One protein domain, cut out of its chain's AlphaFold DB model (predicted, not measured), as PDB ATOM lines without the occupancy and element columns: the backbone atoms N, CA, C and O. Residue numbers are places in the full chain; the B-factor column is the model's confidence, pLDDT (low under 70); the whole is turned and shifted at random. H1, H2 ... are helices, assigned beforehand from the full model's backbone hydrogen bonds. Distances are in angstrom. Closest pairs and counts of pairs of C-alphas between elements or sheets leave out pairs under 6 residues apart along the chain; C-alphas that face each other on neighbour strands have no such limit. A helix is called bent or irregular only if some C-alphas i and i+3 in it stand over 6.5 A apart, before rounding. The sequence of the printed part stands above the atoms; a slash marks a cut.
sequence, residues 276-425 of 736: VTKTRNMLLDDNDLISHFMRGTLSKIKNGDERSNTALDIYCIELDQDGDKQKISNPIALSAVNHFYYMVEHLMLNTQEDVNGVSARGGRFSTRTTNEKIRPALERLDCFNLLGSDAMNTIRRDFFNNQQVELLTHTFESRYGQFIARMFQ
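AT A GLANCE: This is residues 276 to 425 of the 736 residues of an uncharacterized protein of Vibrio tubiashii (UniProt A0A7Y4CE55). Two helices, H2 and H3, cross in the middle of a body of crossed helices, with the short H1 set across both and the bent H6 packed on H2 with both its arms. At one end a helical hairpin, H4 and H5, meets the end of H3 and the first arm of H6, while two long stretches with no named element, residues 303 to 336 and 350 to 370, loop round the outside. The printed part has 150 residues with six named helices, H1 to H6 in that order, and no named strand; the class is all helix. It is compact, with a radius of gyration of the C-alphas of 15.8 A and spans of 46 by 35 by 34 A.

IN THESE COORDINATES: H1 is residues 278 to 284, with C-alpha 278 at (124.067, 158.500, 140.035). H2 is residues 289 to 302, 19.9 A long. H3 is residues 337 to 349, 17.7 A, and begins at C-alpha 337, (124.430, 148.643, 139.304). H4 is residues 371 to 380, 14.1 A, and H5 is residues 383 to 394, 11.2 A. Both are irregular: C-alphas 373 and 376 are 7.1 A apart, C-alphas 386 and 389 are 9.4 A apart. H6, residues 402 to 425, was assigned as one helix by its hydrogen bonds but is bent, with C-alphas 415 and 418 6.8 A apart. Its arms are H6a, residues 402 to 415, 19.8 A, and H6b, residues 418 to 425, 10.4 A, which ends at C-alpha 425, (127.907, 132.511, 137.025).

HOW THE PARTS SIT: H2, with residues 290 to 294 alone, touches H3 at a steep tilt of 54 degrees, opposite ways; the closest C-alphas, of Met 294 and Tyr 341, are 5.6 A apart. H1 touches H2, Leu 283 to Ser 291 at 6.0 A between C-alphas, and H3, Thr 279 to Asn 338 at 5.6 A; it is about perpendicular to both, at 81 and 75 degrees. H2 touches H6a at a steep tilt of 56 degrees, the same way, the closest C-alphas being Phe 293 and Thr 409, 5.4 A. With residues 297 to 301 alone it touches H6b, the C-alphas of Ile 301 and Ala 421 being closest at 6.4 A. The arms stand at a steep tilt of 55 degrees. H3, with residues 348 to 349 alone, touches H4 about perpendicular at 87 degrees; the closest C-alphas, of Met 348 and Ala 377, are 4.7 A apart. The hairpin H4 and H5 has a shallow tilt of 2 degrees, opposite ways; the C-alphas of Asn 371 and Asn 393 are closest, 6.7 A. H5 touches H6a, Leu 387 to Gln 404 at 7.2 A between closest C-alphas. H4 and H6a are near each other; H3 and H6a are apart. Every O i to N i+4 pair is within hydrogen-bond range in H1, H2, H3, H6a and H6b, but 4 of 6 in H4 and 5 of 8 in H5.

THE WHOLE: The C-alphas farthest apart, of Pro 331 and Ser 389, are 47.4 A apart. The printed part has no cut. The links H2 to H3 and H3 to H4 are long, with 34 and 21 residues. Residues 317 to 318 pair with 335 to 336, parallel. The mean pLDDT of the printed part is 83.7; residue 276 and residues 304 to 311 and 322 to 326 are under 70.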
ATOM      1  N   VAL A 276     120.980 162.533 145.319       62.16
ATOM      2  CA  VAL A 276     121.016 161.071 145.194       62.16
ATOM      3  C   VAL A 276     122.191 160.677 144.299       62.16
ATOM      4  O   VAL A 276     122.437 161.330 143.280       62.16
ATOM      5  N   THR A 277     122.916 159.613 144.654       70.75
ATOM      6  CA  THR A 277     124.019 159.103 143.827       70.75
ATOM      7  C   THR A 277     123.521 158.753 142.422       70.75
ATOM      8  O   THR A 277     122.356 158.400 142.210       70.75
ATOM      9  N   LYS A 278     124.406 158.838 141.425       75.12
ATOM     10  CA  LYS A 278     124.067 158.500 140.035       75.12
ATOM     11  C   LYS A 278     123.519 157.074 139.918       75.12
ATOM     12  O   LYS A 278     122.532 156.853 139.226       75.12
ATOM     13  N   THR A 279     124.125 156.141 140.645       77.50
ATOM     14  CA  THR A 279     123.744 154.727 140.682       77.50
ATOM     15  C   THR A 279     122.348 154.520 141.273       77.50
ATOM     16  O   THR A 279     121.541 153.808 140.679       77.50
ATOM     17  N   ARG A 280     122.006 155.210 142.373       73.38
ATOM     18  CA  ARG A 280     120.658 155.146 142.964       73.38
ATOM     19  C   ARG A 280     119.607 155.800 142.056       73.38
ATOM     20  O   ARG A 280     118.497 155.288 141.970       73.38
ATOM     21  N   ASN A 281     119.951 156.865 141.325       74.81
ATOM     22  CA  ASN A 281     119.059 157.432 140.305       74.81
ATOM     23  C   ASN A 281     118.810 156.455 139.147       74.81
ATOM     24  O   ASN A 281     117.657 156.238 138.805       74.81
ATOM     25  N   MET A 282     119.862 155.842 138.584       80.19
ATOM     26  CA  MET A 282     119.728 154.821 137.530       80.19
ATOM     27  C   MET A 282     118.854 153.660 137.981       80.19
ATOM     28  O   MET A 282     118.097 153.109 137.196       80.19
ATOM     29  N   LEU A 283     118.965 153.266 139.245       77.12
ATOM     30  CA  LEU A 283     118.197 152.142 139.726       77.12
ATOM     31  C   LEU A 283     116.719 152.447 139.906       77.12
ATOM     32  O   LEU A 283     115.884 151.631 139.550       77.12
ATOM     33  N   LEU A 284     116.398 153.607 140.466       72.06
ATOM     34  CA  LEU A 284     115.030 153.957 140.831       72.06
ATOM     35  C   LEU A 284     114.260 154.637 139.689       72.06
ATOM     36  O   LEU A 284     113.090 154.966 139.866       72.06
ATOM     37  N   ASP A 285     114.887 154.889 138.535       75.19
ATOM     38  CA  ASP A 285     114.224 155.569 137.424       75.19
ATOM     39  C   ASP A 285     113.181 154.656 136.760       75.19
ATOM     40  O   ASP A 285     113.499 153.720 136.020       75.19
ATOM     41  N   ASP A 286     111.907 154.920 137.045       74.50
ATOM     42  CA  ASP A 286     110.770 154.251 136.409       74.50
ATOM     43  C   ASP A 286     110.507 154.760 134.987       74.50
ATOM     44  O   ASP A 286     109.783 154.106 134.234       74.50
ATOM     45  N   ASN A 287     111.089 155.897 134.596       79.44
ATOM     46  CA  ASN A 287     110.856 156.485 133.278       79.44
ATOM     47  C   ASN A 287     111.845 155.981 132.232       79.44
ATOM     48  O   ASN A 287     111.611 156.207 131.058       79.44
ATOM     49  N   ASP A 288     112.936 155.319 132.616       83.94
ATOM     50  CA  ASP A 288     113.972 154.884 131.681       83.94
ATOM     51  C   ASP A 288     113.894 153.383 131.391       83.94
ATOM     52  O   ASP A 288     114.069 152.543 132.275       83.94
ATOM     53  N   LEU A 289     113.703 153.033 130.120       89.12
ATOM     54  CA  LEU A 289     113.583 151.643 129.678       89.12
ATOM     55  C   LEU A 289     114.840 150.807 129.993       89.12
ATOM     56  O   LEU A 289     114.737 149.633 130.345       89.12
ATOM     57  N   ILE A 290     116.030 151.417 129.927       92.62
ATOM     58  CA  ILE A 290     117.296 150.738 130.260       92.62
ATOM     59  C   ILE A 290     117.345 150.373 131.746       92.62
ATOM     60  O   ILE A 290     117.840 149.302 132.104       92.62
ATOM     61  N   SER A 291     116.779 151.227 132.601       88.19
ATOM     62  CA  SER A 291     116.666 150.971 134.036       88.19
ATOM     63  C   SER A 291     115.776 149.756 134.319       88.19
ATOM     64  O   SER A 291     116.156 148.903 135.117       88.19
ATOM     65  N   HIS A 292     114.661 149.594 133.594       87.25
ATOM     66  CA  HIS A 292     113.802 148.402 133.699       87.25
ATOM     67  C   HIS A 292     114.523 147.110 133.298       87.25
ATOM     68  O   HIS A 292     114.482 146.127 134.034       87.25
ATOM     69  N   PHE A 293     115.254 147.114 132.184       93.88
ATOM     70  CA  PHE A 293     116.024 145.949 131.718       93.88
ATOM     71  C   PHE A 293     117.156 145.559 132.680       93.88
ATOM     72  O   PHE A 293     117.407 144.375 132.938       93.88
ATOM     73  N   MET A 294     117.835 146.564 133.233       92.94
ATOM     74  CA  MET A 294     118.864 146.382 134.252       92.94
ATOM     75  C   MET A 294     118.267 145.784 135.533       92.94
ATOM     76  O   MET A 294     118.773 144.760 135.998       92.94
ATOM     77  N   ARG A 295     117.151 146.329 136.040       87.31
ATOM     78  CA  ARG A 295     116.416 145.769 137.188       87.31
ATOM     79  C   ARG A 295     115.967 144.336 136.943       87.31
ATOM     80  O   ARG A 295     116.199 143.494 137.799       87.31
ATOM     81  N   GLY A 296     115.413 144.031 135.772       86.25
ATOM     82  CA  GLY A 296     115.011 142.669 135.414       86.25
ATOM     83  C   GLY A 296     116.163 141.657 135.498       86.25
ATOM     84  O   GLY A 296     116.062 140.599 136.123       86.25
ATOM     85  N   THR A 297     117.338 142.034 134.980       88.75
ATOM     86  CA  THR A 297     118.557 141.210 135.096       88.75
ATOM     87  C   THR A 297     118.982 141.011 136.550       88.75
ATOM     88  O   THR A 297     119.306 139.895 136.954       88.75
ATOM     89  N   LEU A 298     118.976 142.080 137.349       86.62
ATOM     90  CA  LEU A 298     119.353 142.035 138.763       86.62
ATOM     91  C   LEU A 298     118.361 141.218 139.597       86.62
ATOM     92  O   LEU A 298     118.785 140.454 140.459       86.62
ATOM     93  N   SER A 299     117.064 141.304 139.297       83.12
ATOM     94  CA  SER A 299     116.016 140.481 139.902       83.12
ATOM     95  C   SER A 299     116.216 138.998 139.593       83.12
ATOM     96  O   SER A 299     116.112 138.172 140.497       83.12
ATOM     97  N   LYS A 300     116.589 138.636 138.357       80.81
ATOM     98  CA  LYS A 300     116.961 137.248 138.020       80.81
ATOM     99  C   LYS A 300     118.179 136.752 138.792       80.81
ATOM    100  O   LYS A 300     118.203 135.595 139.193       80.81
ATOM    101  N   ILE A 301     119.186 137.606 138.976       81.31
ATOM    102  CA  ILE A 301     120.385 137.279 139.759       81.31
ATOM    103  C   ILE A 301     120.007 137.074 141.230       81.31
ATOM    104  O   ILE A 301     120.375 136.060 141.813       81.31
ATOM    105  N   LYS A 302     119.210 137.985 141.802       77.12
ATOM    106  CA  LYS A 302     118.707 137.894 143.178       77.12
ATOM    107  C   LYS A 302     117.890 136.621 143.419       77.12
ATOM    108  O   LYS A 302     118.062 135.986 144.448       77.12
ATOM    109  N   ASN A 303     117.018 136.265 142.479       71.69
ATOM    110  CA  ASN A 303     116.134 135.099 142.573       71.69
ATOM    111  C   ASN A 303     116.800 133.794 142.089       71.69
ATOM    112  O   ASN A 303     116.109 132.792 141.890       71.69
ATOM    113  N   GLY A 304     118.114 133.806 141.835       66.44
ATOM    114  CA  GLY A 304     118.875 132.617 141.458       66.44
ATOM    115  C   GLY A 304     118.882 131.559 142.566       66.44
ATOM    116  O   GLY A 304     118.656 131.857 143.733       66.44
ATOM    117  N   ASP A 305     119.128 130.297 142.200       58.50
ATOM    118  CA  ASP A 305     119.154 129.187 143.160       58.50
ATOM    119  C   ASP A 305     120.303 129.355 144.171       58.50
ATOM    120  O   ASP A 305     121.471 129.143 143.824       58.50
ATOM    121  N   GLU A 306     119.956 129.680 145.423       53.28
ATOM    122  CA  GLU A 306     120.869 129.808 146.574       53.28
ATOM    123  C   GLU A 306     121.758 128.564 146.779       53.28
ATOM    124  O   GLU A 306     122.789 128.624 147.446       53.28
ATOM    125  N   ARG A 307     121.390 127.406 146.210       48.50
ATOM    126  CA  ARG A 307     122.162 126.154 146.320       48.50
ATOM    127  C   ARG A 307     123.309 126.049 145.318       48.50
ATOM    128  O   ARG A 307     124.128 125.132 145.422       48.50
ATOM    129  N   SER A 308     123.383 126.942 144.336       52.62
ATOM    130  CA  SER A 308     124.467 126.951 143.361       52.62
ATOM    131  C   SER A 308     125.695 127.653 143.941       52.62
ATOM    132  O   SER A 308     125.747 128.874 144.015       52.62
ATOM    133  N   ASN A 309     126.749 126.891 144.261       51.03
ATOM    134  CA  ASN A 309     128.044 127.418 144.741       51.03
ATOM    135  C   ASN A 309     128.775 128.345 143.733       51.03
ATOM    136  O   ASN A 309     129.921 128.731 143.967       51.03
ATOM    137  N   THR A 310     128.176 128.639 142.575       52.16
ATOM    138  CA  THR A 310     128.698 129.569 141.564       52.16
ATOM    139  C   THR A 310     127.681 130.632 141.155       52.16
ATOM    140  O   THR A 310     127.939 131.360 140.198       52.16
ATOM    141  N   ALA A 311     126.522 130.722 141.819       62.44
ATOM    142  CA  ALA A 311     125.587 131.811 141.573       62.44
ATOM    143  C   ALA A 311     126.240 133.151 141.944       62.44
ATOM    144  O   ALA A 311     126.954 133.263 142.942       62.44
ATOM    145  N   LEU A 312     126.045 134.164 141.099       77.00
ATOM    146  CA  LEU A 312     126.322 135.533 141.505       77.00
ATOM    147  C   LEU A 312     125.222 135.923 142.484       77.00
ATOM    148  O   LEU A 312     124.067 136.003 142.087       77.00
ATOM    149  N   ASP A 313     125.584 136.171 143.732       80.06
ATOM    150  CA  ASP A 313     124.633 136.660 144.719       80.06
ATOM    151  C   ASP A 313     124.586 138.186 144.751       80.06
ATOM    152  O   ASP A 313     125.529 138.883 144.362       80.06
ATOM    153  N   ILE A 314     123.490 138.715 145.292       80.12
ATOM    154  CA  ILE A 314     123.233 140.153 145.324       80.12
ATOM    155  C   ILE A 314     124.284 140.944 146.111       80.12
ATOM    156  O   ILE A 314     124.596 142.076 145.758       80.12
ATOM    157  N   TYR A 315     124.894 140.332 147.130       81.19
ATOM    158  CA  TYR A 315     125.958 140.951 147.925       81.19
ATOM    159  C   TYR A 315     127.282 141.096 147.153       81.19
ATOM    160  O   TYR A 315     128.149 141.868 147.555       81.19
ATOM    161  N   CYS A 316     127.445 140.395 146.025       88.56
ATOM    162  CA  CYS A 316     128.558 140.605 145.098       88.56
ATOM    163  C   CYS A 316     128.301 141.775 144.126       88.56
ATOM    164  O   CYS A 316     129.119 142.014 143.233       88.56
ATOM    165  N   ILE A 317     127.186 142.498 144.272       87.94
ATOM    166  CA  ILE A 317     126.843 143.674 143.474       87.94
ATOM    167  C   ILE A 317     126.804 144.900 144.386       87.94
ATOM    168  O   ILE A 317     126.062 144.959 145.364       87.94
ATOM    169  N   GLU A 318     127.599 145.913 144.058       85.88
ATOM    170  CA  GLU A 318     127.535 147.206 144.733       85.88
ATOM    171  C   GLU A 318     126.314 147.991 144.236       85.88
ATOM    172  O   GLU A 318     126.240 148.411 143.075       85.88
ATOM    173  N   LEU A 319     125.331 148.151 145.124       79.12
ATOM    174  CA  LEU A 319     124.058 148.802 144.800       79.12
ATOM    175  C   LEU A 319     124.173 150.334 144.828       79.12
ATOM    176  O   LEU A 319     123.505 151.009 144.048       79.12
ATOM    177  N   ASP A 320     125.049 150.876 145.687       75.12
ATOM    178  CA  ASP A 320     125.287 152.314 145.827       75.12
ATOM    179  C   ASP A 320     126.781 152.647 145.762       75.12
ATOM    180  O   ASP A 320     127.567 152.193 146.597       75.12
ATOM    181  N   GLN A 321     127.166 153.487 144.801       73.31
ATOM    182  CA  GLN A 321     128.532 153.989 144.662       73.31
ATOM    183  C   GLN A 321     128.608 155.440 145.117       73.31
ATOM    184  O   GLN A 321     127.790 156.273 144.732       73.31
ATOM    185  N   ASP A 322     129.611 155.741 145.941       63.09
ATOM    186  CA  ASP A 322     129.827 157.097 146.434       63.09
ATOM    187  C   ASP A 322     130.430 158.005 145.357       63.09
ATOM    188  O   ASP A 322     131.524 157.745 144.838       63.09
ATOM    189  N   GLY A 323     129.741 159.108 145.070       61.50
ATOM    190  CA  GLY A 323     130.105 160.051 144.014       61.50
ATOM    191  C   GLY A 323     129.999 159.463 142.600       61.50
ATOM    192  O   GLY A 323     129.350 158.451 142.368       61.50
ATOM    193  N   ASP A 324     130.666 160.103 141.636       56.62
ATOM    194  CA  ASP A 324     130.735 159.646 140.236       56.62
ATOM    195  C   ASP A 324     131.878 158.638 139.991       56.62
ATOM    196  O   ASP A 324     132.409 158.521 138.881       56.62
ATOM    197  N   LYS A 325     132.316 157.920 141.034       62.62
ATOM    198  CA  LYS A 325     133.408 156.950 140.910       62.62
ATOM    199  C   LYS A 325     132.938 155.750 140.091       62.62
ATOM    200  O   LYS A 325     131.960 155.105 140.428       62.62
ATOM    201  N   GLN A 326     133.687 155.418 139.042       65.06
ATOM    202  CA  GLN A 326     133.463 154.204 138.245       65.06
ATOM    203  C   GLN A 326     134.050 152.944 138.902       65.06
ATOM    204  O   GLN A 326     133.790 151.834 138.449       65.06
ATOM    205  N   LYS A 327     134.888 153.109 139.933       76.81
ATOM    206  CA  LYS A 327     135.551 152.005 140.624       76.81
ATOM    207  C   LYS A 327     134.705 151.526 141.797       76.81
ATOM    208  O   LYS A 327     134.285 152.342 142.615       76.81
ATOM    209  N   ILE A 328     134.560 150.209 141.895       85.31
ATOM    210  CA  ILE A 328     133.862 149.546 142.994       85.31
ATOM    211  C   ILE A 328     134.536 149.867 144.334       85.31
ATOM    212  O   ILE A 328     135.766 149.803 144.436       85.31
ATOM    213  N   SER A 329     133.741 150.209 145.354       80.69
ATOM    214  CA  SER A 329     134.247 150.523 146.699       80.69
ATOM    215  C   SER A 329     134.076 149.377 147.697       80.69
ATOM    216  O   SER A 329     134.925 149.205 148.574       80.69
ATOM    217  N   ASN A 330     133.026 148.567 147.551       84.50
ATOM    218  CA  ASN A 330     132.811 147.387 148.384       84.50
ATOM    219  C   ASN A 330     133.867 146.293 148.077       84.50
ATOM    220  O   ASN A 330     133.963 145.844 146.933       84.50
ATOM    221  N   PRO A 331     134.646 145.825 149.076       85.06
ATOM    222  CA  PRO A 331     135.749 144.884 148.864       85.06
ATOM    223  C   PRO A 331     135.322 143.506 148.343       85.06
ATOM    224  O   PRO A 331     136.134 142.834 147.702       85.06
ATOM    225  N   ILE A 332     134.081 143.080 148.605       90.50
ATOM    226  CA  ILE A 332     133.564 141.779 148.157       90.50
ATOM    227  C   ILE A 332     132.706 141.882 146.891       90.50
ATOM    228  O   ILE A 332     132.296 140.859 146.345       90.50
ATOM    229  N   ALA A 333     132.451 143.091 146.386       90.88
ATOM    230  CA  ALA A 333     131.678 143.274 145.169       90.88
ATOM    231  C   ALA A 333     132.517 142.955 143.920       90.88
ATOM    232  O   ALA A 333     133.695 143.294 143.809       90.88
ATOM    233  N   LEU A 334     131.885 142.270 142.970       92.06
ATOM    234  CA  LEU A 334     132.441 141.915 141.666       92.06
ATOM    235  C   LEU A 334     131.982 142.889 140.572       92.06
ATOM    236  O   LEU A 334     132.700 143.149 139.606       92.06
ATOM    237  N   SER A 335     130.760 143.395 140.709       92.25
ATOM    238  CA  SER A 335     130.120 144.317 139.776       92.25
ATOM    239  C   SER A 335     129.308 145.358 140.549       92.25
ATOM    240  O   SER A 335     129.219 145.301 141.774       92.25
ATOM    241  N   ALA A 336     128.720 146.314 139.843       89.62
ATOM    242  CA  ALA A 336     127.899 147.370 140.418       89.62
ATOM    243  C   ALA A 336     126.712 147.692 139.505       89.62
ATOM    244  O   ALA A 336     126.741 147.405 138.307       89.62
ATOM    245  N   VAL A 337     125.661 148.302 140.051       88.06
ATOM    246  CA  VAL A 337     124.430 148.643 139.304       88.06
ATOM    247  C   VAL A 337     124.717 149.459 138.041       88.06
ATOM    248  O   VAL A 337     124.172 149.176 136.974       88.06
ATOM    249  N   ASN A 338     125.628 150.427 138.121       88.69
ATOM    250  CA  ASN A 338     126.051 151.203 136.958       88.69
ATOM    251  C   ASN A 338     126.748 150.333 135.896       88.69
ATOM    252  O   ASN A 338     126.589 150.610 134.714       88.69
ATOM    253  N   HIS A 339     127.473 149.271 136.267       92.19
ATOM    254  CA  HIS A 339     128.079 148.355 135.297       92.19
ATOM    255  C   HIS A 339     126.998 147.630 134.498       92.19
ATOM    256  O   HIS A 339     127.071 147.596 133.271       92.19
ATOM    257  N   PHE A 340     125.976 147.095 135.178       93.06
ATOM    258  CA  PHE A 340     124.826 146.471 134.517       93.06
ATOM    259  C   PHE A 340     124.110 147.461 133.612       93.06
ATOM    260  O   PHE A 340     123.856 147.147 132.454       93.06
ATOM    261  N   TYR A 341     123.872 148.677 134.099       92.75
ATOM    262  CA  TYR A 341     123.279 149.737 133.295       92.75
ATOM    263  C   TYR A 341     124.074 150.000 132.012       92.75
ATOM    264  O   TYR A 341     123.509 149.955 130.925       92.75
ATOM    265  N   TYR A 342     125.393 150.197 132.120       92.19
ATOM    266  CA  TYR A 342     126.268 150.420 130.966       92.19
ATOM    267  C   TYR A 342     126.287 149.225 130.005       92.19
ATOM    268  O   TYR A 342     126.229 149.430 128.795       92.19
ATOM    269  N   MET A 343     126.327 147.988 130.511       94.31
ATOM    270  CA  MET A 343     126.257 146.783 129.674       94.31
ATOM    271  C   MET A 343     124.950 146.734 128.877       94.31
ATOM    272  O   MET A 343     124.980 146.532 127.663       94.31
ATOM    273  N   VAL A 344     123.807 146.965 129.531       95.00
ATOM    274  CA  VAL A 344     122.491 146.989 128.872       95.00
ATOM    275  C   VAL A 344     122.411 148.132 127.862       95.00
ATOM    276  O   VAL A 344     121.957 147.929 126.739       95.00
ATOM    277  N   GLU A 345     122.895 149.319 128.223       92.31
ATOM    278  CA  GLU A 345     122.909 150.490 127.349       92.31
ATOM    279  C   GLU A 345     123.736 150.229 126.080       92.31
ATOM    280  O   GLU A 345     123.278 150.508 124.971       92.31
ATOM    281  N   HIS A 346     124.914 149.612 126.215       92.25
ATOM    282  CA  HIS A 346     125.745 149.213 125.081       92.25
ATOM    283  C   HIS A 346     125.128 148.092 124.241       92.25
ATOM    284  O   HIS A 346     125.217 148.159 123.017       92.25
ATOM    285  N   LEU A 347     124.501 147.085 124.852       91.94
ATOM    286  CA  LEU A 347     123.833 146.008 124.115       91.94
ATOM    287  C   LEU A 347     122.639 146.530 123.310       91.94
ATOM    288  O   LEU A 347     122.464 146.172 122.149       91.94
ATOM    289  N   MET A 348     121.812 147.376 123.924       91.94
ATOM    290  CA  MET A 348     120.531 147.780 123.346       91.94
ATOM    291  C   MET A 348     120.657 148.971 122.405       91.94
ATOM    292  O   MET A 348     120.017 148.985 121.353       91.94
ATOM    293  N   LEU A 349     121.469 149.972 122.759       91.25
ATOM    294  CA  LEU A 349     121.474 151.255 122.055       91.25
ATOM    295  C   LEU A 349     122.613 151.415 121.052       91.25
ATOM    296  O   LEU A 349     122.523 152.330 120.234       91.25
ATOM    297  N   ASN A 350     123.671 150.597 121.092       89.75
ATOM    298  CA  ASN A 350     124.724 150.688 120.079       89.75
ATOM    299  C   ASN A 350     124.246 150.121 118.734       89.75
ATOM    300  O   ASN A 350     123.594 149.071 118.658       89.75
ATOM    301  N   THR A 351     124.642 150.797 117.665       85.12
ATOM    302  CA  THR A 351     124.583 150.312 116.287       85.12
ATOM    303  C   THR A 351     125.979 149.913 115.813       85.12
ATOM    304  O   THR A 351     126.981 150.155 116.489       85.12
ATOM    305  N   GLN A 352     126.056 149.313 114.623       80.19
ATOM    306  CA  GLN A 352     127.334 148.982 113.992       80.19
ATOM    307  C   GLN A 352     128.195 150.233 113.720       80.19
ATOM    308  O   GLN A 352     129.416 150.156 113.766       80.19
ATOM    309  N   GLU A 353     127.578 151.402 113.521       84.12
ATOM    310  CA  GLU A 353     128.287 152.671 113.296       84.12
ATOM    311  C   GLU A 353     128.943 153.226 114.569       84.12
ATOM    312  O   GLU A 353     129.927 153.961 114.499       84.12
ATOM    313  N   ASP A 354     128.415 152.879 115.746       86.69
ATOM    314  CA  ASP A 354     128.935 153.376 117.024       86.69
ATOM    315  C   ASP A 354     130.228 152.676 117.455       86.69
ATOM    316  O   ASP A 354     130.957 153.184 118.312       86.69
ATOM    317  N   VAL A 355     130.495 151.491 116.909       88.31
ATOM    318  CA  VAL A 355     131.582 150.607 117.329       88.31
ATOM    319  C   VAL A 355     132.468 150.323 116.123       88.31
ATOM    320  O   VAL A 355     132.202 149.425 115.329       88.31
ATOM    321  N   ASN A 356     133.552 151.088 116.013       86.94
ATOM    322  CA  ASN A 356     134.534 150.941 114.946       86.94
ATOM    323  C   ASN A 356     135.819 150.284 115.471       86.94
ATOM    324  O   ASN A 356     136.625 150.928 116.153       86.94
ATOM    325  N   GLY A 357     135.993 149.002 115.142       88.06
ATOM    326  CA  GLY A 357     137.164 148.209 115.505       88.06
ATOM    327  C   GLY A 357     137.505 148.296 116.996       88.06
ATOM    328  O   GLY A 357     136.699 147.924 117.852       88.06
ATOM    329  N   VAL A 358     138.704 148.799 117.297       91.00
ATOM    330  CA  VAL A 358     139.253 148.922 118.668       91.00
ATOM    331  C   VAL A 358     139.070 150.313 119.277       91.00
ATOM    332  O   VAL A 358     139.457 150.546 120.424       91.00
ATOM    333  N   SER A 359     138.520 151.252 118.509       89.94
ATOM    334  CA  SER A 359     138.334 152.633 118.948       89.94
ATOM    335  C   SER A 359     137.267 152.713 120.033       89.94
ATOM    336  O   SER A 359     136.335 151.907 120.061       89.94
ATOM    337  N   ALA A 360     137.385 153.697 120.928       89.56
ATOM    338  CA  ALA A 360     136.350 153.945 121.925       89.56
ATOM    339  C   ALA A 360     134.992 154.186 121.241       89.56
ATOM    340  O   ALA A 360     134.922 154.821 120.186       89.56
ATOM    341  N   ARG A 361     133.921 153.678 121.853       90.00
ATOM    342  CA  ARG A 361     132.554 153.765 121.324       90.00
ATOM    343  C   ARG A 361     132.165 155.219 121.029       90.00
ATOM    344  O   ARG A 361     132.310 156.090 121.887       90.00
ATOM    345  N   GLY A 362     131.577 155.470 119.862       85.31
ATOM    346  CA  GLY A 362     131.125 156.791 119.418       85.31
ATOM    347  C   GLY A 362     129.760 157.243 119.967       85.31
ATOM    348  O   GLY A 362     128.854 156.452 120.228       85.31
ATOM    349  N   GLY A 363     129.585 158.560 120.102       83.75
ATOM    350  CA  GLY A 363     128.309 159.180 120.484       83.75
ATOM    351  C   GLY A 363     128.055 159.268 121.994       83.75
ATOM    352  O   GLY A 363     128.851 158.821 122.815       83.75
ATOM    353  N   ARG A 364     126.933 159.898 122.371       83.88
ATOM    354  CA  ARG A 364     126.507 160.077 123.770       83.88
ATOM    355  C   ARG A 364     125.164 159.403 123.995       83.88
ATOM    356  O   ARG A 364     124.220 159.653 123.251       83.88
ATOM    357  N   PHE A 365     125.054 158.577 125.031       84.12
ATOM    358  CA  PHE A 365     123.797 157.887 125.316       84.12
ATOM    359  C   PHE A 365     122.703 158.794 125.876       84.12
ATOM    360  O   PHE A 365     121.532 158.595 125.561       84.12
ATOM    361  N   SER A 366     123.073 159.845 126.611       75.25
ATOM    362  CA  SER A 366     122.119 160.819 127.157       75.25
ATOM    363  C   SER A 366     121.291 161.532 126.080       75.25
ATOM    364  O   SER A 366     120.230 162.065 126.376       75.25
ATOM    365  N   THR A 367     121.759 161.550 124.826       77.38
ATOM    366  CA  THR A 367     121.039 162.142 123.687       77.38
ATOM    367  C   THR A 367     120.199 161.124 122.907       77.38
ATOM    368  O   THR A 367     119.570 161.485 121.916       77.38
ATOM    369  N   ARG A 368     120.188 159.843 123.307       80.19
ATOM    370  CA  ARG A 368     119.474 158.750 122.620       80.19
ATOM    371  C   ARG A 368     118.103 158.488 123.241       80.19
ATOM    372  O   ARG A 368     117.793 157.367 123.628       80.19
ATOM    373  N   THR A 369     117.295 159.536 123.362       74.50
ATOM    374  CA  THR A 369     115.924 159.448 123.893       74.50
ATOM    375  C   THR A 369     114.864 159.414 122.793       74.50
ATOM    376  O   THR A 369     113.723 159.056 123.053       74.50
ATOM    377  N   THR A 370     115.212 159.753 121.550       77.38
ATOM    378  CA  THR A 370     114.266 159.777 120.428       77.38
ATOM    379  C   THR A 370     113.919 158.373 119.930       77.38
ATOM    380  O   THR A 370     114.715 157.442 120.063       77.38
ATOM    381  N   ASN A 371     112.743 158.233 119.303       77.50
ATOM    382  CA  ASN A 371     112.282 156.964 118.728       77.50
ATOM    383  C   ASN A 371     113.313 156.366 117.744       77.50
ATOM    384  O   ASN A 371     113.666 155.198 117.858       77.50
ATOM    385  N   GLU A 372     113.899 157.183 116.863       81.31
ATOM    386  CA  GLU A 372     114.921 156.732 115.904       81.31
ATOM    387  C   GLU A 372     116.156 156.121 116.577       81.31
ATOM    388  O   GLU A 372     116.716 155.143 116.088       81.31
ATOM    389  N   LYS A 373     116.591 156.691 117.707       83.81
ATOM    390  CA  LYS A 373     117.799 156.245 118.409       83.81
ATOM    391  C   LYS A 373     117.563 155.017 119.285       83.81
ATOM    392  O   LYS A 373     118.531 154.319 119.573       83.81
ATOM    393  N   ILE A 374     116.319 154.741 119.684       88.50
ATOM    394  CA  ILE A 374     115.956 153.508 120.399       88.50
ATOM    395  C   ILE A 374     115.452 152.403 119.465       88.50
ATOM    396  O   ILE A 374     115.384 151.248 119.876       88.50
ATOM    397  N   ARG A 375     115.147 152.720 118.201       87.81
ATOM    398  CA  ARG A 375     114.643 151.746 117.227       87.81
ATOM    399  C   ARG A 375     115.480 150.462 117.136       87.81
ATOM    400  O   ARG A 375     114.862 149.403 117.167       87.81
ATOM    401  N   PRO A 376     116.830 150.499 117.149       88.12
ATOM    402  CA  PRO A 376     117.633 149.273 117.173       88.12
ATOM    403  C   PRO A 376     117.335 148.370 118.379       88.12
ATOM    404  O   PRO A 376     117.288 147.151 118.243       88.12
ATOM    405  N   ALA A 377     117.086 148.945 119.560       91.12
ATOM    406  CA  ALA A 377     116.687 148.177 120.738       91.12
ATOM    407  C   ALA A 377     115.299 147.549 120.549       91.12
ATOM    408  O   ALA A 377     115.107 146.373 120.840       91.12
ATOM    409  N   LEU A 378     114.336 148.308 120.019       92.75
ATOM    410  CA  LEU A 378     112.983 147.804 119.759       92.75
ATOM    411  C   LEU A 378     112.978 146.686 118.706       92.75
ATOM    412  O   LEU A 378     112.232 145.719 118.847       92.75
ATOM    413  N   GLU A 379     113.829 146.789 117.685       90.56
ATOM    414  CA  GLU A 379     114.039 145.749 116.671       90.56
ATOM    415  C   GLU A 379     114.646 144.480 117.292       90.56
ATOM    416  O   GLU A 379     114.126 143.387 117.072       90.56
ATOM    417  N   ARG A 380     115.675 144.604 118.145       90.38
ATOM    418  CA  ARG A 380     116.264 143.477 118.903       90.38
ATOM    419  C   ARG A 380     115.259 142.746 119.789       90.38
ATOM    420  O   ARG A 380     115.316 141.522 119.944       90.38
ATOM    421  N   LEU A 381     114.327 143.501 120.360       92.50
ATOM    422  CA  LEU A 381     113.280 143.000 121.246       92.50
ATOM    423  C   LEU A 381     112.005 142.593 120.509       92.50
ATOM    424  O   LEU A 381     111.005 142.317 121.159       92.50
ATOM    425  N   ASP A 382     112.026 142.539 119.175       91.62
ATOM    426  CA  ASP A 382     110.891 142.093 118.364       91.62
ATOM    427  C   ASP A 382     109.592 142.885 118.624       91.62
ATOM    428  O   ASP A 382     108.474 142.368 118.548       91.62
ATOM    429  N   CYS A 383     109.737 144.176 118.945       92.19
ATOM    430  CA  CYS A 383     108.636 145.039 119.370       92.19
ATOM    431  C   CYS A 383     107.497 145.090 118.342       92.19
ATOM    432  O   CYS A 383     106.333 145.176 118.726       92.19
ATOM    433  N   PHE A 384     107.812 145.028 117.045       91.94
ATOM    434  CA  PHE A 384     106.806 145.054 115.983       91.94
ATOM    435  C   PHE A 384     105.841 143.868 116.080       91.94
ATOM    436  O   PHE A 384     104.629 144.059 116.009       91.94
ATOM    437  N   ASN A 385     106.365 142.656 116.273       91.38
ATOM    438  CA  ASN A 385     105.542 141.453 116.354       91.38
ATOM    439  C   ASN A 385     104.830 141.335 117.709       91.38
ATOM    440  O   ASN A 385     103.719 140.815 117.768       91.38
ATOM    441  N   LEU A 386     105.444 141.836 118.785       91.81
ATOM    442  CA  LEU A 386     104.878 141.764 120.136       91.81
ATOM    443  C   LEU A 386     103.800 142.820 120.410       91.81
ATOM    444  O   LEU A 386     102.816 142.530 121.084       91.81
ATOM    445  N   LEU A 387     104.001 144.051 119.933       92.50
ATOM    446  CA  LEU A 387     103.207 145.225 120.319       92.50
ATOM    447  C   LEU A 387     102.604 145.980 119.120       92.50
ATOM    448  O   LEU A 387     101.814 146.904 119.312       92.50
ATOM    449  N   GLY A 388     102.947 145.598 117.887       92.88
ATOM    450  CA  GLY A 388     102.453 146.224 116.661       92.88
ATOM    451  C   GLY A 388     103.233 147.469 116.219       92.88
ATOM    452  O   GLY A 388     104.100 148.000 116.920       92.88
ATOM    453  N   SER A 389     102.902 147.961 115.020       91.94
ATOM    454  CA  SER A 389     103.551 149.122 114.392       91.94
ATOM    455  C   SER A 389     103.383 150.416 115.185       91.94
ATOM    456  O   SER A 389     104.300 151.233 115.246       91.94
ATOM    457  N   ASP A 390     102.214 150.611 115.794       89.50
ATOM    458  CA  ASP A 390     101.890 151.853 116.496       89.50
ATOM    459  C   ASP A 390     102.743 152.000 117.756       89.50
ATOM    460  O   ASP A 390     103.308 153.066 118.009       89.50
ATOM    461  N   ALA A 391     102.925 150.908 118.503       88.00
ATOM    462  CA  ALA A 391     103.826 150.869 119.647       88.00
ATOM    463  C   ALA A 391     105.282 151.127 119.226       88.00
ATOM    464  O   ALA A 391     105.949 151.977 119.812       88.00
ATOM    465  N   MET A 392     105.754 150.478 118.157       88.50
ATOM    466  CA  MET A 392     107.122 150.658 117.651       88.50
ATOM    467  C   MET A 392     107.447 152.119 117.293       88.50
ATOM    468  O   MET A 392     108.575 152.564 117.497       88.50
ATOM    469  N   ASN A 393     106.468 152.881 116.798       88.12
ATOM    470  CA  ASN A 393     106.643 154.287 116.414       88.12
ATOM    471  C   ASN A 393     106.444 155.285 117.570       88.12
ATOM    472  O   ASN A 393     106.823 156.451 117.446       88.12
ATOM    473  N   THR A 394     105.828 154.863 118.676       86.44
ATOM    474  CA  THR A 394     105.480 155.749 119.801       86.44
ATOM    475  C   THR A 394     106.390 155.572 121.007       86.44
ATOM    476  O   THR A 394     106.674 156.557 121.691       86.44
ATOM    477  N   ILE A 395     106.886 154.355 121.242       88.56
ATOM    478  CA  ILE A 395     107.792 154.064 122.352       88.56
ATOM    479  C   ILE A 395     109.083 154.871 122.192       88.56
ATOM    480  O   ILE A 395     109.698 154.935 121.120       88.56
ATOM    481  N   ARG A 396     109.502 155.492 123.291       87.12
ATOM    482  CA  ARG A 396     110.806 156.136 123.455       87.12
ATOM    483  C   ARG A 396     111.486 155.591 124.701       87.12
ATOM    484  O   ARG A 396     110.848 154.960 125.536       87.12
ATOM    485  N   ARG A 397     112.777 155.898 124.861       87.19
ATOM    486  CA  ARG A 397     113.540 155.529 126.066       87.19
ATOM    487  C   ARG A 397     112.864 156.005 127.347       87.19
ATOM    488  O   ARG A 397     112.928 155.303 128.343       87.19
ATOM    489  N   ASP A 398     112.272 157.194 127.274       83.00
ATOM    490  CA  ASP A 398     111.665 157.934 128.374       83.00
ATOM    491  C   ASP A 398     110.125 157.949 128.336       83.00
ATOM    492  O   ASP A 398     109.490 158.727 129.050       83.00
ATOM    493  N   PHE A 399     109.508 157.172 127.436       82.94
ATOM    494  CA  PHE A 399     108.065 157.217 127.201       82.94
ATOM    495  C   PHE A 399     107.524 155.863 126.730       82.94
ATOM    496  O   PHE A 399     107.734 155.460 125.583       82.94
ATOM    497  N   PHE A 400     106.805 155.190 127.621       87.00
ATOM    498  CA  PHE A 400     106.162 153.889 127.428       87.00
ATOM    499  C   PHE A 400     105.078 153.689 128.503       87.00
ATOM    500  O   PHE A 400     105.038 154.430 129.486       87.00
ATOM    501  N   ASN A 401     104.203 152.702 128.317       81.88
ATOM    502  CA  ASN A 401     103.206 152.279 129.312       81.88
ATOM    503  C   ASN A 401     103.622 150.972 130.020       81.88
ATOM    504  O   ASN A 401     104.609 150.341 129.629       81.88
ATOM    505  N   ASN A 402     102.872 150.551 131.044       77.56
ATOM    506  CA  ASN A 402     103.210 149.359 131.840       77.56
ATOM    507  C   ASN A 402     103.261 148.066 131.021       77.56
ATOM    508  O   ASN A 402     104.214 147.298 131.128       77.56
ATOM    509  N   GLN A 403     102.252 147.837 130.182       85.81
ATOM    510  CA  GLN A 403     102.161 146.621 129.376       85.81
ATOM    511  C   GLN A 403     103.341 146.511 128.397       85.81
ATOM    512  O   GLN A 403     103.903 145.435 128.199       85.81
ATOM    513  N   GLN A 404     103.733 147.635 127.792       90.19
ATOM    514  CA  GLN A 404     104.868 147.712 126.878       90.19
ATOM    515  C   GLN A 404     106.175 147.381 127.601       90.19
ATOM    516  O   GLN A 404     106.939 146.548 127.117       90.19
ATOM    517  N   VAL A 405     106.439 148.006 128.753       88.06
ATOM    518  CA  VAL A 405     107.693 147.773 129.480       88.06
ATOM    519  C   VAL A 405     107.779 146.367 130.057       88.06
ATOM    520  O   VAL A 405     108.853 145.775 130.003       88.06
ATOM    521  N   GLU A 406     106.674 145.797 130.529       88.75
ATOM    522  CA  GLU A 406     106.630 144.423 131.034       88.75
ATOM    523  C   GLU A 406     106.999 143.416 129.930       88.75
ATOM    524  O   GLU A 406     107.931 142.622 130.090       88.75
ATOM    525  N   LEU A 407     106.354 143.515 128.760       92.62
ATOM    526  CA  LEU A 407     106.623 142.639 127.612       92.62
ATOM    527  C   LEU A 407     108.045 142.805 127.058       92.62
ATOM    528  O   LEU A 407     108.718 141.812 126.757       92.62
ATOM    529  N   LEU A 408     108.523 144.045 126.935       94.44
ATOM    530  CA  LEU A 408     109.882 144.318 126.464       94.44
ATOM    531  C   LEU A 408     110.930 143.837 127.469       94.44
ATOM    532  O   LEU A 408     111.937 143.269 127.052       94.44
ATOM    533  N   THR A 409     110.690 143.998 128.773       92.88
ATOM    534  CA  THR A 409     111.611 143.542 129.827       92.88
ATOM    535  C   THR A 409     111.698 142.024 129.847       92.88
ATOM    536  O   THR A 409     112.800 141.485 129.803       92.88
ATOM    537  N   HIS A 410     110.565 141.320 129.789       92.19
ATOM    538  CA  HIS A 410     110.544 139.858 129.688       92.19
ATOM    539  C   HIS A 410     111.278 139.347 128.430       92.19
ATOM    540  O   HIS A 410     112.028 138.363 128.460       92.19
ATOM    541  N   THR A 411     111.113 140.039 127.299       92.56
ATOM    542  CA  THR A 411     111.812 139.698 126.050       92.56
ATOM    543  C   THR A 411     113.311 139.976 126.145       92.56
ATOM    544  O   THR A 411     114.127 139.148 125.740       92.56
ATOM    545  N   PHE A 412     113.704 141.102 126.736       93.88
ATOM    546  CA  PHE A 412     115.103 141.432 126.986       93.88
ATOM    547  C   PHE A 412     115.756 140.389 127.895       93.88
ATOM    548  O   PHE A 412     116.833 139.869 127.610       93.88
ATOM    549  N   GLU A 413     115.082 140.037 128.980       90.06
ATOM    550  CA  GLU A 413     115.540 139.072 129.962       90.06
ATOM    551  C   GLU A 413     115.742 137.669 129.384       90.06
ATOM    552  O   GLU A 413     116.656 136.956 129.811       90.06
ATOM    553  N   SER A 414     114.872 137.247 128.466       87.75
ATOM    554  CA  SER A 414     114.981 135.955 127.786       87.75
ATOM    555  C   SER A 414     116.030 135.970 126.677       87.75
ATOM    556  O   SER A 414     116.700 134.965 126.480       87.75
ATOM    557  N   ARG A 415     116.252 137.090 125.984       88.69
ATOM    558  CA  ARG A 415     117.199 137.149 124.854       88.69
ATOM    559  C   ARG A 415     118.616 137.568 125.227       88.69
ATOM    560  O   ARG A 415     119.563 137.052 124.652       88.69
ATOM    561  N   TYR A 416     118.768 138.469 126.190       91.50
ATOM    562  CA  TYR A 416     120.045 139.093 126.541       91.50
ATOM    563  C   TYR A 416     120.362 138.952 128.034       91.50
ATOM    564  O   TYR A 416     121.473 138.561 128.393       91.50
ATOM    565  N   GLY A 417     119.383 139.195 128.914       90.81
ATOM    566  CA  GLY A 417     119.581 139.154 130.370       90.81
ATOM    567  C   GLY A 417     120.113 137.807 130.878       90.81
ATOM    568  O   GLY A 417     120.999 137.774 131.732       90.81
ATOM    569  N   GLN A 418     119.655 136.689 130.300       88.31
ATOM    570  CA  GLN A 418     120.166 135.358 130.650       88.31
ATOM    571  C   GLN A 418     121.666 135.176 130.361       88.31
ATOM    572  O   GLN A 418     122.345 134.486 131.116       88.31
ATOM    573  N   PHE A 419     122.209 135.819 129.322       91.69
ATOM    574  CA  PHE A 419     123.629 135.733 128.972       91.69
ATOM    575  C   PHE A 419     124.486 136.559 129.931       91.69
ATOM    576  O   PHE A 419     125.553 136.106 130.340       91.69
ATOM    577  N   ILE A 420     123.989 137.728 130.359       93.00
ATOM    578  CA  ILE A 420     124.632 138.532 131.408       93.00
ATOM    579  C   ILE A 420     124.715 137.715 132.703       93.00
ATOM    580  O   ILE A 420     125.794 137.581 133.278       93.00
ATOM    581  N   ALA A 421     123.599 137.127 133.142       88.75
ATOM    582  CA  ALA A 421     123.579 136.285 134.337       88.75
ATOM    583  C   ALA A 421     124.528 135.083 134.192       88.75
ATOM    584  O   ALA A 421     125.345 134.823 135.077       88.75
ATOM    585  N   ARG A 422     124.487 134.393 133.045       88.62
ATOM    586  CA  ARG A 422     125.343 133.234 132.758       88.62
ATOM    587  C   ARG A 422     126.828 133.587 132.765       88.62
ATOM    588  O   ARG A 422     127.602 132.832 133.344       88.62
ATOM    589  N   MET A 423     127.219 134.733 132.205       92.69
ATOM    590  CA  MET A 423     128.596 135.239 132.248       92.69
ATOM    591  C   MET A 423     129.101 135.331 133.691       92.69
ATOM    592  O   MET A 423     130.152 134.782 134.005       92.69
ATOM    593  N   PHE A 424     128.349 135.973 134.587       90.12
ATOM    594  CA  PHE A 424     128.762 136.114 135.986       90.12
ATOM    595  C   PHE A 424     128.794 134.793 136.761       90.12
ATOM    596  O   PHE A 424     129.588 134.655 137.689       90.12
ATOM    597  N   GLN A 425     127.969 133.821 136.373       83.75
ATOM    598  CA  GLN A 425     127.907 132.511 137.025       83.75
ATOM    599  C   GLN A 425     128.991 131.541 136.544       83.75
ATOM    600  O   GLN A 425     129.523 130.755 137.331       83.75
TER     601      GLN A 425